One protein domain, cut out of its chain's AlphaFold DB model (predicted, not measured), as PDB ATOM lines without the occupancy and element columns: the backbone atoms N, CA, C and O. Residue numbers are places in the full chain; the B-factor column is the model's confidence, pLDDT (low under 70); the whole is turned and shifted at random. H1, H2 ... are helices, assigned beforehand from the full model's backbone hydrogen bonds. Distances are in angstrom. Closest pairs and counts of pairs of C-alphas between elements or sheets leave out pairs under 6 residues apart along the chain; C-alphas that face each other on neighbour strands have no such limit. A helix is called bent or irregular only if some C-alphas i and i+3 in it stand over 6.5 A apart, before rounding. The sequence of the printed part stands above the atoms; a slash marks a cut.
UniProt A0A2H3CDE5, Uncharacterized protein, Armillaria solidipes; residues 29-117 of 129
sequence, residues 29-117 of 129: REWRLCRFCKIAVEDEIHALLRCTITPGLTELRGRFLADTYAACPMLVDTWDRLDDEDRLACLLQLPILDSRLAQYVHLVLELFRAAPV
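AT A GLANCE: This is residues 29 to 117 of the 129 residues of an uncharacterized protein of Armillaria solidipes (UniProt A0A2H3CDE5). Two long helices, H2 and H5, run side by side in opposite ways, and over one face of this pair sit three short helices: H1 crosses the pair near the middle of the domain, while H3 and H4 lie near the end where H2 stops and H5 starts. The unnamed stretch of residues 29 to 43 lies toward the other end of the pair, on the same side as H1. The printed part has 89 residues with five named helices, in the order H1, H2, H3, H4, H5, and no named strand; the class is all helix. It is compact, with a radius of gyration of the C-alphas of 13.2 A, and elongated, spanning 36 by 23 by 20 A.

IN THESE COORDINATES: The longest helix is H5, residues 95 to 114, 29.1 A from C-alpha 95 at (251.260, 179.085, 197.044) to C-alpha 114 at (245.622, 205.240, 208.383). It has a kink of 27 degrees near residue 102 and is irregular, with C-alphas 96 and 99 7.7 A apart. H2, residues 55 to 71, measures 24.4 A. H1, residues 44 to 50, begins with C-alpha 44 at (238.411, 191.139, 204.990) and measures 9.6 A. H3 is residues 74 to 79, 8.8 A, and H4 is residues 84 to 92, 12.3 A.

HOW THE PARTS SIT: H5 is the hub and touches H1, H2 and H4. H2 and H5 touch at a shallow tilt of 2 degrees, opposite ways, and their closest C-alphas, those of Leu 57 and Val 108, are 6.5 A apart. With residues 105 to 108 alone, H5 only just touches H1, with 3 pairs of C-alphas within 8 A, the closest being those of Leu 48 and Val 108 at 7.0 A; the two are about perpendicular at 87 degrees. H1 and H2 are close but not clearly touching, with the C-alphas of Leu 48 and Arg 61 closest at 7.4 A. H1 touches H4, where the C-alphas of Ile 45 and Asp 84 are closest at 6.7 A. H4 and H5 touch only at the corner, the C-alphas of Leu 91 and Leu 97 being closest at 7.2 A. H2 and H3 also touch only at the corner, the C-alphas of Tyr 69 and Val 76 being closest at 6.0 A. H3 is apart from H1 and from H5, and H2 is apart from H4. Each O i to N i+4 pair is within hydrogen-bond range in H1, H2 and H4; in H3 it is 1 of 2 and in H5 14 of 16.

THE WHOLE: The two C-alphas farthest apart, those of Met 74 and Pro 116, are 38.0 A apart. The printed part has no cut, and the four links between helices are tight. The mean pLDDT of the printed part is 94.2, and no printed residue is under 70.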
ATOM      1  N   ARG A  29     226.937 193.580 214.102       84.94
ATOM      2  CA  ARG A  29     227.890 193.382 212.988       84.94
ATOM      3  C   ARG A  29     227.523 194.264 211.799       84.94
ATOM      4  O   ARG A  29     228.398 194.908 211.232       84.94
ATOM      5  N   GLU A  30     226.239 194.329 211.488       88.06
ATOM      6  CA  GLU A  30     225.632 195.117 210.422       88.06
ATOM      7  C   GLU A  30     225.960 196.615 210.498       88.06
ATOM      8  O   GLU A  30     225.847 197.314 209.497       88.06
ATOM      9  N   TRP A  31     226.392 197.124 211.655       87.12
ATOM     10  CA  TRP A  31     226.718 198.543 211.842       87.12
ATOM     11  C   TRP A  31     228.212 198.831 211.932       87.12
ATOM     12  O   TRP A  31     228.613 199.991 212.045       87.12
ATOM     13  N   ARG A  32     229.053 197.800 211.852       89.56
ATOM     14  CA  ARG A  32     230.511 197.940 211.747       89.56
ATOM     15  C   ARG A  32     230.877 198.219 210.297       89.56
ATOM     16  O   ARG A  32     231.540 197.414 209.658       89.56
ATOM     17  N   LEU A  33     230.348 199.310 209.754       93.69
ATOM     18  CA  LEU A  33     230.503 199.643 208.344       93.69
ATOM     19  C   LEU A  33     231.950 200.038 208.031       93.69
ATOM     20  O   LEU A  33     232.649 200.593 208.876       93.69
ATOM     21  N   CYS A  34     232.366 199.784 206.796       95.75
ATOM     22  CA  CYS A  34     233.661 200.161 206.253       95.75
ATOM     23  C   CYS A  34     233.928 201.651 206.449       95.75
ATOM     24  O   CYS A  34     233.140 202.505 206.035       95.75
ATOM     25  N   ARG A  35     235.086 201.955 207.034       94.69
ATOM     26  CA  ARG A  35     235.552 203.309 207.335       94.69
ATOM     27  C   ARG A  35     235.633 204.229 206.119       94.69
ATOM     28  O   ARG A  35     235.494 205.441 206.266       94.69
ATOM     29  N   PHE A  36     235.794 203.661 204.924       95.44
ATOM     30  CA  PHE A  36     235.795 204.414 203.672       95.44
ATOM     31  C   PHE A  36     234.389 204.598 203.105       95.44
ATOM     32  O   PHE A  36     233.936 205.729 202.937       95.44
ATOM     33  N   CYS A  37     233.694 203.499 202.804       95.94
ATOM     34  CA  CYS A  37     232.456 203.568 202.029       95.94
ATOM     35  C   CYS A  37     231.199 203.765 202.876       95.94
ATOM     36  O   CYS A  37     230.224 204.305 202.370       95.94
ATOM     37  N   LYS A  38     231.215 203.357 204.152       94.50
ATOM     38  CA  LYS A  38     230.094 203.476 205.098       94.50
ATOM     39  C   LYS A  38     228.781 202.846 204.607       94.50
ATOM     40  O   LYS A  38     227.717 203.230 205.078       94.50
ATOM     41  N   ILE A  39     228.847 201.900 203.668       93.56
ATOM     42  CA  ILE A  39     227.673 201.227 203.075       93.56
ATOM     43  C   ILE A  39     227.672 199.709 203.271       93.56
ATOM     44  O   ILE A  39     226.612 199.099 203.266       93.56
ATOM     45  N   ALA A  40     228.841 199.096 203.453       94.81
ATOM     46  CA  ALA A  40     228.999 197.660 203.667       94.81
ATOM     47  C   ALA A  40     229.762 197.415 204.967       94.81
ATOM     48  O   ALA A  40     230.492 198.300 205.416       94.81
ATOM     49  N   VAL A  41     229.606 196.230 205.559       94.75
ATOM     50  CA  VAL A  41     230.380 195.819 206.740       94.75
ATOM     51  C   VAL A  41     231.876 195.859 206.413       94.75
ATOM     52  O   VAL A  41     232.300 195.478 205.326       94.75
ATOM     53  N   GLU A  42     232.670 196.373 207.348       94.25
ATOM     54  CA  GLU A  42     234.123 196.288 207.302       94.25
ATOM     55  C   GLU A  42     234.554 194.871 207.681       94.25
ATOM     56  O   GLU A  42     234.616 194.519 208.860       94.25
ATOM     57  N   ASP A  43     234.821 194.057 206.671       93.69
ATOM     58  CA  ASP A  43     235.459 192.755 206.798       93.69
ATOM     59  C   ASP A  43     236.559 192.590 205.742       93.69
ATOM     60  O   ASP A  43     236.806 193.469 204.906       93.69
ATOM     61  N   GLU A  44     237.269 191.470 205.829       93.00
ATOM     62  CA  GLU A  44     238.411 191.139 204.990       93.00
ATOM     63  C   GLU A  44     238.011 191.087 203.512       93.00
ATOM     64  O   GLU A  44     238.706 191.647 202.663       93.00
ATOM     65  N   ILE A  45     236.854 190.496 203.202       95.94
ATOM     66  CA  ILE A  45     236.323 190.429 201.838       95.94
ATOM     67  C   ILE A  45     236.050 191.834 201.304       95.94
ATOM     68  O   ILE A  45     236.491 192.179 200.204       95.94
ATOM     69  N   HIS A  46     235.363 192.682 202.071       96.81
ATOM     70  CA  HIS A  46     235.069 194.030 201.619       96.81
ATOM     71  C   HIS A  46     236.349 194.843 201.397       96.81
ATOM     72  O   HIS A  46     236.490 195.505 200.361       96.81
ATOM     73  N   ALA A  47     237.289 194.783 202.342       96.19
ATOM     74  CA  ALA A  47     238.552 195.505 202.271       96.19
ATOM     75  C   ALA A  47     239.395 195.068 201.063       96.19
ATOM     76  O   ALA A  47     239.853 195.909 200.283       96.19
ATOM     77  N   LEU A  48     239.554 193.757 200.871       96.88
ATOM     78  CA  LEU A  48     240.432 193.196 199.850       96.88
ATOM     79  C   LEU A  48     239.778 193.174 198.465       96.88
ATOM     80  O   LEU A  48     240.450 193.454 197.475       96.88
ATOM     81  N   LEU A  49     238.479 192.897 198.348       96.44
ATOM     82  CA  LEU A  49     237.862 192.580 197.053       96.44
ATOM     83  C   LEU A  49     236.866 193.631 196.549       96.44
ATOM     84  O   LEU A  49     236.679 193.741 195.339       96.44
ATOM     85  N   ARG A  50     236.242 194.432 197.428       95.88
ATOM     86  CA  ARG A  50     235.068 195.242 197.036       95.88
ATOM     87  C   ARG A  50     235.210 196.747 197.185       95.88
ATOM     88  O   ARG A  50     234.642 197.476 196.379       95.88
ATOM     89  N   CYS A  51     235.904 197.246 198.202       97.19
ATOM     90  CA  CYS A  51     235.926 198.683 198.464       97.19
ATOM     91  C   CYS A  51     236.643 199.447 197.334       97.19
ATOM     92  O   CYS A  51     237.817 199.194 197.057       97.19
ATOM     93  N   THR A  52     235.952 200.386 196.684       96.19
ATOM     94  CA  THR A  52     236.471 201.178 195.545       96.19
ATOM     95  C   THR A  52     236.548 202.679 195.822       96.19
ATOM     96  O   THR A  52     236.973 203.440 194.957       96.19
ATOM     97  N   ILE A  53     236.149 203.119 197.020       95.69
ATOM     98  CA  ILE A  53     236.046 204.546 197.364       95.69
ATOM     99  C   ILE A  53     237.415 205.223 197.432       95.69
ATOM    100  O   ILE A  53     237.560 206.367 197.006       95.69
ATOM    101  N   THR A  54     238.422 204.524 197.949       93.69
ATOM    102  CA  THR A  54     239.787 205.050 198.038       93.69
ATOM    103  C   THR A  54     240.549 204.682 196.764       93.69
ATOM    104  O   THR A  54     240.733 203.487 196.521       93.69
ATOM    105  N   PRO A  55     241.066 205.652 195.982       93.50
ATOM    106  CA  PRO A  55     241.823 205.367 194.759       93.50
ATOM    107  C   PRO A  55     242.993 204.403 194.986       93.50
ATOM    108  O   PRO A  55     243.188 203.483 194.198       93.50
ATOM    109  N   GLY A  56     243.694 204.542 196.119       95.44
ATOM    110  CA  GLY A  56     244.779 203.637 196.504       95.44
ATOM    111  C   GLY A  56     244.347 202.175 196.668       95.44
ATOM    112  O   GLY A  56     245.112 201.285 196.317       95.44
ATOM    113  N   LEU A  57     243.118 201.896 197.123       96.38
ATOM    114  CA  LEU A  57     242.613 200.516 197.212       96.38
ATOM    115  C   LEU A  57     242.371 199.926 195.823       96.38
ATOM    116  O   LEU A  57     242.761 198.793 195.551       96.38
ATOM    117  N   THR A  58     241.747 200.703 194.939       96.69
ATOM    118  CA  THR A  58     241.480 200.283 193.559       96.69
ATOM    119  C   THR A  58     242.782 200.042 192.796       96.69
ATOM    120  O   THR A  58     242.899 199.047 192.086       96.69
ATOM    121  N   GLU A  59     243.783 200.902 192.987       97.62
ATOM    122  CA  GLU A  59     245.100 200.754 192.370       97.62
ATOM    123  C   GLU A  59     245.855 199.524 192.890       97.62
ATOM    124  O   GLU A  59     246.344 198.726 192.088       97.62
ATOM    125  N   LEU A  60     245.920 199.330 194.213       97.81
ATOM    126  CA  LEU A  60     246.556 198.149 194.805       97.81
ATOM    127  C   LEU A  60     245.897 196.859 194.315       97.81
ATOM    128  O   LEU A  60     246.601 195.927 193.932       97.81
ATOM    129  N   ARG A  61     244.559 196.822 194.270       97.44
ATOM    130  CA  ARG A  61     243.811 195.662 193.774       97.44
ATOM    131  C   ARG A  61     244.093 195.403 192.300       97.44
ATOM    132  O   ARG A  61     244.333 194.262 191.928       97.44
ATOM    133  N   GLY A  62     244.093 196.445 191.470       96.94
ATOM    134  CA  GLY A  62     244.387 196.325 190.043       96.94
ATOM    135  C   GLY A  62     245.782 195.755 189.784       96.94
ATOM    136  O   GLY A  62     245.924 194.822 188.999       96.94
ATOM    137  N   ARG A  63     246.799 196.259 190.497       97.56
ATOM    138  CA  ARG A  63     248.177 195.745 190.413       97.56
ATOM    139  C   ARG A  63     248.267 194.293 190.880       97.56
ATOM    140  O   ARG A  63     248.813 193.459 190.167       97.56
ATOM    141  N   PHE A  64     247.675 193.982 192.032       97.44
ATOM    142  CA  PHE A  64     247.669 192.626 192.573       97.44
ATOM    143  C   PHE A  64     246.987 191.624 191.628       97.44
ATOM    144  O   PHE A  64     247.523 190.542 191.389       97.44
ATOM    145  N   LEU A  65     245.837 191.983 191.048       95.94
ATOM    146  CA  LEU A  65     245.131 191.126 190.094       95.94
ATOM    147  C   LEU A  65     245.917 190.956 188.791       95.94
ATOM    148  O   LEU A  65     246.019 189.837 188.303       95.94
ATOM    149  N   ALA A  66     246.537 192.015 188.263       96.12
ATOM    150  CA  ALA A  66     247.400 191.906 187.087       96.12
ATOM    151  C   ALA A  66     248.571 190.935 187.324       96.12
ATOM    152  O   ALA A  66     248.817 190.044 186.510       96.12
ATOM    153  N   ASP A  67     249.238 191.046 188.473       94.75
ATOM    154  CA  ASP A  67     250.315 190.140 188.878       94.75
ATOM    155  C   ASP A  67     249.826 188.698 189.073       94.75
ATOM    156  O   ASP A  67     250.534 187.743 188.742       94.75
ATOM    157  N   THR A  68     248.616 188.542 189.610       94.94
ATOM    158  CA  THR A  68     247.956 187.248 189.816       94.94
ATOM    159  C   THR A  68     247.643 186.578 188.484       94.94
ATOM    160  O   THR A  68     247.974 185.412 188.295       94.94
ATOM    161  N   TYR A  69     247.087 187.318 187.526       95.38
ATOM    162  CA  TYR A  69     246.787 186.807 186.190       95.38
ATOM    163  C   TYR A  69     248.048 186.492 185.386       95.38
ATOM    164  O   TYR A  69     248.065 185.515 184.642       95.38
ATOM    165  N   ALA A  70     249.125 187.256 185.575       94.06
ATOM    166  CA  ALA A  70     250.414 186.942 184.966       94.06
ATOM    167  C   ALA A  70     251.014 185.632 185.510       94.06
ATOM    168  O   ALA A  70     251.618 184.873 184.754       94.06
ATOM    169  N   ALA A  71     250.844 185.349 186.807       92.81
ATOM    170  CA  ALA A  71     251.326 184.114 187.432       92.81
ATOM    171  C   ALA A  71     250.402 182.909 187.177       92.81
ATOM    172  O   ALA A  71     250.872 181.779 187.036       92.81
ATOM    173  N   CYS A  72     249.089 183.138 187.113       92.88
ATOM    174  CA  CYS A  72     248.061 182.114 186.949       92.88
ATOM    175  C   CYS A  72     247.013 182.548 185.906       92.88
ATOM    176  O   CYS A  72     245.902 182.936 186.277       92.88
ATOM    177  N   PRO A  73     247.310 182.438 184.596       92.19
ATOM    178  CA  PRO A  73     246.403 182.890 183.535       92.19
ATOM    179  C   PRO A  73     245.015 182.235 183.563       92.19
ATOM    180  O   PRO A  73     244.027 182.871 183.218       92.19
ATOM    181  N   MET A  74     244.915 180.990 184.047       88.06
ATOM    182  CA  MET A  74     243.643 180.265 184.213       88.06
ATOM    183  C   MET A  74     242.637 180.964 185.144       88.06
ATOM    184  O   MET A  74     241.437 180.693 185.082       88.06
ATOM    185  N   LEU A  75     243.111 181.865 186.010       90.25
ATOM    186  CA  LEU A  75     242.232 182.647 186.871       90.25
ATOM    187  C   LEU A  75     241.459 183.706 186.098       90.25
ATOM    188  O   LEU A  75     240.365 184.043 186.522       90.25
ATOM    189  N   VAL A  76     241.967 184.203 184.968       90.88
ATOM    190  CA  VAL A  76     241.301 185.267 184.197       90.88
ATOM    191  C   VAL A  76     239.876 184.857 183.818       90.88
ATOM    192  O   VAL A  76     238.935 185.607 184.055       90.88
ATOM    193  N   ASP A  77     239.700 183.632 183.316       87.06
ATOM    194  CA  ASP A  77     238.404 183.144 182.823       87.06
ATOM    195  C   ASP A  77     237.445 182.694 183.935       87.06
ATOM    196  O   ASP A  77     236.227 182.588 183.729       87.06
ATOM    197  N   THR A  78     237.993 182.375 185.109       89.94
ATOM    198  CA  THR A  78     237.236 181.825 186.240       89.94
ATOM    199  C   THR A  78     236.890 182.885 187.280       89.94
ATOM    200  O   THR A  78     235.840 182.780 187.906       89.94
ATOM    201  N   TRP A  79     237.695 183.945 187.410       92.69
ATOM    202  CA  TRP A  79     237.582 184.962 188.459       92.69
ATOM    203  C   TRP A  79     236.206 185.624 188.541       92.69
ATOM    204  O   TRP A  79     235.673 185.830 189.632       92.69
ATOM    205  N   ASP A  80     235.600 185.937 187.397       90.31
ATOM    206  CA  ASP A  80     234.288 186.592 187.339       90.31
ATOM    207  C   ASP A  80     233.116 185.655 187.646       90.31
ATOM    208  O   ASP A  80     232.013 186.123 187.919       90.31
ATOM    209  N   ARG A  81     233.351 184.338 187.640       92.19
ATOM    210  CA  ARG A  81     232.337 183.320 187.947       92.19
ATOM    211  C   ARG A  81     232.286 182.958 189.426       92.19
ATOM    212  O   ARG A  81     231.306 182.360 189.856       92.19
ATOM    213  N   LEU A  82     233.343 183.279 190.166       93.62
ATOM    214  CA  LEU A  82     233.447 183.017 191.594       93.62
ATOM    215  C   LEU A  82     232.728 184.110 192.386       93.62
ATOM    216  O   LEU A  82     232.800 185.297 192.043       93.62
ATOM    217  N   ASP A  83     232.073 183.711 193.473       95.81
ATOM    218  CA  ASP A  83     231.675 184.663 194.502       95.81
ATOM    219  C   ASP A  83     232.900 185.140 195.307       95.81
ATOM    220  O   ASP A  83     234.044 184.773 195.032       95.81
ATOM    221  N   ASP A  84     232.696 186.044 196.262       94.94
ATOM    222  CA  ASP A  84     233.829 186.641 196.973       94.94
ATOM    223  C   ASP A  84     234.523 185.703 197.958       94.94
ATOM    224  O   ASP A  84     235.735 185.827 198.150       94.94
ATOM    225  N   GLU A  85     233.768 184.800 198.581       95.00
ATOM    226  CA  GLU A  85     234.320 183.796 199.492       95.00
ATOM    227  C   GLU A  85     235.208 182.849 198.683       95.00
ATOM    228  O   GLU A  85     236.375 182.645 199.024       95.00
ATOM    229  N   ASP A  86     234.711 182.383 197.536       95.69
ATOM    230  CA  ASP A  86     235.451 181.526 196.616       95.69
ATOM    231  C   ASP A  86     236.677 182.228 196.020       95.69
ATOM    232  O   ASP A  86     237.738 181.615 195.883       95.69
ATOM    233  N   ARG A  87     236.589 183.527 195.706       95.69
ATOM    234  CA  ARG A  87     237.749 184.325 195.269       95.69
ATOM    235  C   ARG A  87     238.825 184.377 196.340       95.69
ATOM    236  O   ARG A  87     239.994 184.144 196.038       95.69
ATOM    237  N   LEU A  88     238.451 184.686 197.581       94.69
ATOM    238  CA  LEU A  88     239.407 184.752 198.682       94.69
ATOM    239  C   LEU A  88     240.016 183.371 198.958       94.69
ATOM    240  O   LEU A  88     241.237 183.253 199.065       94.69
ATOM    241  N   ALA A  89     239.190 182.326 199.002       94.56
ATOM    242  CA  ALA A  89     239.637 180.951 199.180       94.56
ATOM    243  C   ALA A  89     240.574 180.501 198.051       94.56
ATOM    244  O   ALA A  89     241.561 179.818 198.317       94.56
ATOM    245  N   CYS A  90     240.299 180.898 196.807       93.75
ATOM    246  CA  CYS A  90     241.151 180.621 195.657       93.75
ATOM    247  C   CYS A  90     242.528 181.280 195.806       93.75
ATOM    248  O   CYS A  90     243.544 180.602 195.669       93.75
ATOM    249  N   LEU A  91     242.580 182.570 196.162       94.19
ATOM    250  CA  LEU A  91     243.844 183.278 196.388       94.19
ATOM    251  C   LEU A  91     244.685 182.630 197.499       94.19
ATOM    252  O   LEU A  91     245.898 182.515 197.352       94.19
ATOM    253  N   LEU A  92     244.046 182.187 198.586       94.06
ATOM    254  CA  LEU A  92     244.711 181.537 199.723       94.06
ATOM    255  C   LEU A  92     245.235 180.127 199.409       94.06
ATOM    256  O   LEU A  92     246.098 179.623 200.120       94.06
ATOM    257  N   GLN A  93     244.712 179.475 198.369       93.50
ATOM    258  CA  GLN A  93     245.094 178.117 197.971       93.50
ATOM    259  C   GLN A  93     246.191 178.076 196.903       93.50
ATOM    260  O   GLN A  93     246.542 176.991 196.441       93.50
ATOM    261  N   LEU A  94     246.733 179.225 196.492       91.44
ATOM    262  CA  LEU A  94     247.747 179.323 195.445       91.44
ATOM    263  C   LEU A  94     249.099 179.739 196.040       91.44
ATOM    264  O   LEU A  94     249.388 180.934 196.094       91.44
ATOM    265  N   PRO A  95     249.987 178.782 196.386       92.75
ATOM    266  CA  PRO A  95     251.260 179.085 197.044       92.75
ATOM    267  C   PRO A  95     252.162 180.025 196.238       92.75
ATOM    268  O   PRO A  95     252.943 180.799 196.786       92.75
ATOM    269  N   ILE A  96     252.039 179.993 194.906       92.69
ATOM    270  CA  ILE A  96     252.770 180.891 194.001       92.69
ATOM    271  C   ILE A  96     252.445 182.374 194.247       92.69
ATOM    272  O   ILE A  96     253.239 183.248 193.899       92.69
ATOM    273  N   LEU A  97     251.298 182.664 194.861       93.56
ATOM    274  CA  LEU A  97     250.854 184.012 195.178       93.56
ATOM    275  C   LEU A  97     251.178 184.429 196.614       93.56
ATOM    276  O   LEU A  97     251.080 185.620 196.880       93.56
ATOM    277  N   ASP A  98     251.613 183.537 197.513       93.69
ATOM    278  CA  ASP A  98     251.718 183.801 198.961       93.69
ATOM    279  C   ASP A  98     252.429 185.116 199.293       93.69
ATOM    280  O   ASP A  98     251.900 185.967 200.009       93.69
ATOM    281  N   SER A  99     253.620 185.327 198.724       95.12
ATOM    282  CA  SER A  99     254.405 186.542 198.982       95.12
ATOM    283  C   SER A  99     253.712 187.805 198.459       95.12
ATOM    284  O   SER A  99     253.734 188.847 199.115       95.12
ATOM    285  N   ARG A 100     253.064 187.719 197.290       95.00
ATOM    286  CA  ARG A 100     252.347 188.848 196.677       95.00
ATOM    287  C   ARG A 100     251.033 189.137 197.393       95.00
ATOM    288  O   ARG A 100     250.713 190.298 197.623       95.00
ATOM    289  N   LEU A 101     250.300 188.096 197.783       96.88
ATOM    290  CA  LEU A 101     249.074 188.195 198.562       96.88
ATOM    291  C   LEU A 101     249.368 188.808 199.931       96.88
ATOM    292  O   LEU A 101     248.692 189.752 200.325       96.88
ATOM    293  N   ALA A 102     250.421 188.355 200.615       97.19
ATOM    294  CA  ALA A 102     250.846 188.931 201.887       97.19
ATOM    295  C   ALA A 102     251.195 190.422 201.753       97.19
ATOM    296  O   ALA A 102     250.740 191.235 202.561       97.19
ATOM    297  N   GLN A 103     251.948 190.803 200.715       97.88
ATOM    298  CA  GLN A 103     252.263 192.206 200.445       97.88
ATOM    299  C   GLN A 103     251.002 193.032 200.155       97.88
ATOM    300  O   GLN A 103     250.842 194.120 200.705       97.88
ATOM    301  N   TYR A 104     250.098 192.519 199.319       98.19
ATOM    302  CA  TYR A 104     248.839 193.181 198.990       98.19
ATOM    303  C   TYR A 104     247.972 193.405 200.232       98.19
ATOM    304  O   TYR A 104     247.563 194.535 200.505       98.19
ATOM    305  N   VAL A 105     247.754 192.351 201.024       97.81
ATOM    306  CA  VAL A 105     247.003 192.408 202.284       97.81
ATOM    307  C   VAL A 105     247.637 193.420 203.231       97.81
ATOM    308  O   VAL A 105     246.933 194.266 203.774       97.81
ATOM    309  N   HIS A 106     248.962 193.397 203.387       97.88
ATOM    310  CA  HIS A 106     249.670 194.356 204.228       97.88
ATOM    311  C   HIS A 106     249.405 195.805 203.795       97.88
ATOM    312  O   HIS A 106     248.992 196.617 204.618       97.88
ATOM    313  N   LEU A 107     249.562 196.123 202.507       98.06
ATOM    314  CA  LEU A 107     249.358 197.478 201.985       98.06
ATOM    315  C   LEU A 107     247.902 197.949 202.107       98.06
ATOM    316  O   LEU A 107     247.658 199.106 202.451       98.06
ATOM    317  N   VAL A 108     246.928 197.062 201.876       97.56
ATOM    318  CA  VAL A 108     245.511 197.369 202.121       97.56
ATOM    319  C   VAL A 108     245.286 197.680 203.599       97.56
ATOM    320  O   VAL A 108     244.676 198.698 203.926       97.56
ATOM    321  N   LEU A 109     245.813 196.854 204.506       95.25
ATOM    322  CA  LEU A 109     245.662 197.069 205.944       95.25
ATOM    323  C   LEU A 109     246.352 198.351 206.426       95.25
ATOM    324  O   LEU A 109     245.814 199.004 207.317       95.25
ATOM    325  N   GLU A 110     247.478 198.763 205.835       96.00
ATOM    326  CA  GLU A 110     248.088 200.072 206.116       96.00
ATOM    327  C   GLU A 110     247.144 201.225 205.747       96.00
ATOM    328  O   GLU A 110     246.961 202.150 206.542       96.00
ATOM    329  N   LEU A 111     246.482 201.155 204.584       95.56
ATOM    330  CA  LEU A 111     245.497 202.166 204.187       95.56
ATOM    331  C   LEU A 111     244.325 202.222 205.168       95.56
ATOM    332  O   LEU A 111     243.927 203.310 205.585       95.56
ATOM    333  N   PHE A 112     243.788 201.066 205.565       94.19
ATOM    334  CA  PHE A 112     242.725 201.014 206.564       94.19
ATOM    335  C   PHE A 112     243.202 201.577 207.905       94.19
ATOM    336  O   PHE A 112     242.519 202.426 208.474       94.19
ATOM    337  N   ARG A 113     244.394 201.200 208.384       91.44
ATOM    338  CA  ARG A 113     244.954 201.682 209.658       91.44
ATOM    339  C   ARG A 113     245.186 203.195 209.670       91.44
ATOM    340  O   ARG A 113     245.074 203.818 210.723       91.44
ATOM    341  N   ALA A 114     245.478 203.793 208.518       91.69
ATOM    342  CA  ALA A 114     245.622 205.240 208.383       91.69
ATOM    343  C   ALA A 114     244.282 206.000 208.469       91.69
ATOM    344  O   ALA A 114     244.279 207.204 208.738       91.69
ATOM    345  N   ALA A 115     243.148 205.325 208.260       90.12
ATOM    346  CA  ALA A 115     241.822 205.929 208.286       90.12
ATOM    347  C   ALA A 115     241.092 205.670 209.618       90.12
ATOM    348  O   ALA A 115     241.110 204.544 210.120       90.12
ATOM    349  N   PRO A 116     240.393 206.680 210.177       89.25
ATOM    350  CA  PRO A 116     239.631 206.514 211.407       89.25
ATOM    351  C   PRO A 116     238.491 205.512 211.218       89.25
ATOM    352  O   PRO A 116     237.702 205.642 210.285       89.25
ATOM    353  N   VAL A 117     238.373 204.553 212.137       88.12
ATOM    354  CA  VAL A 117     237.257 203.595 212.173       88.12
ATOM    355  C   VAL A 117     235.910 204.318 212.177       88.12
ATOM    356  O   VAL A 117     235.700 205.270 212.935       88.12
TER     357      VAL A 117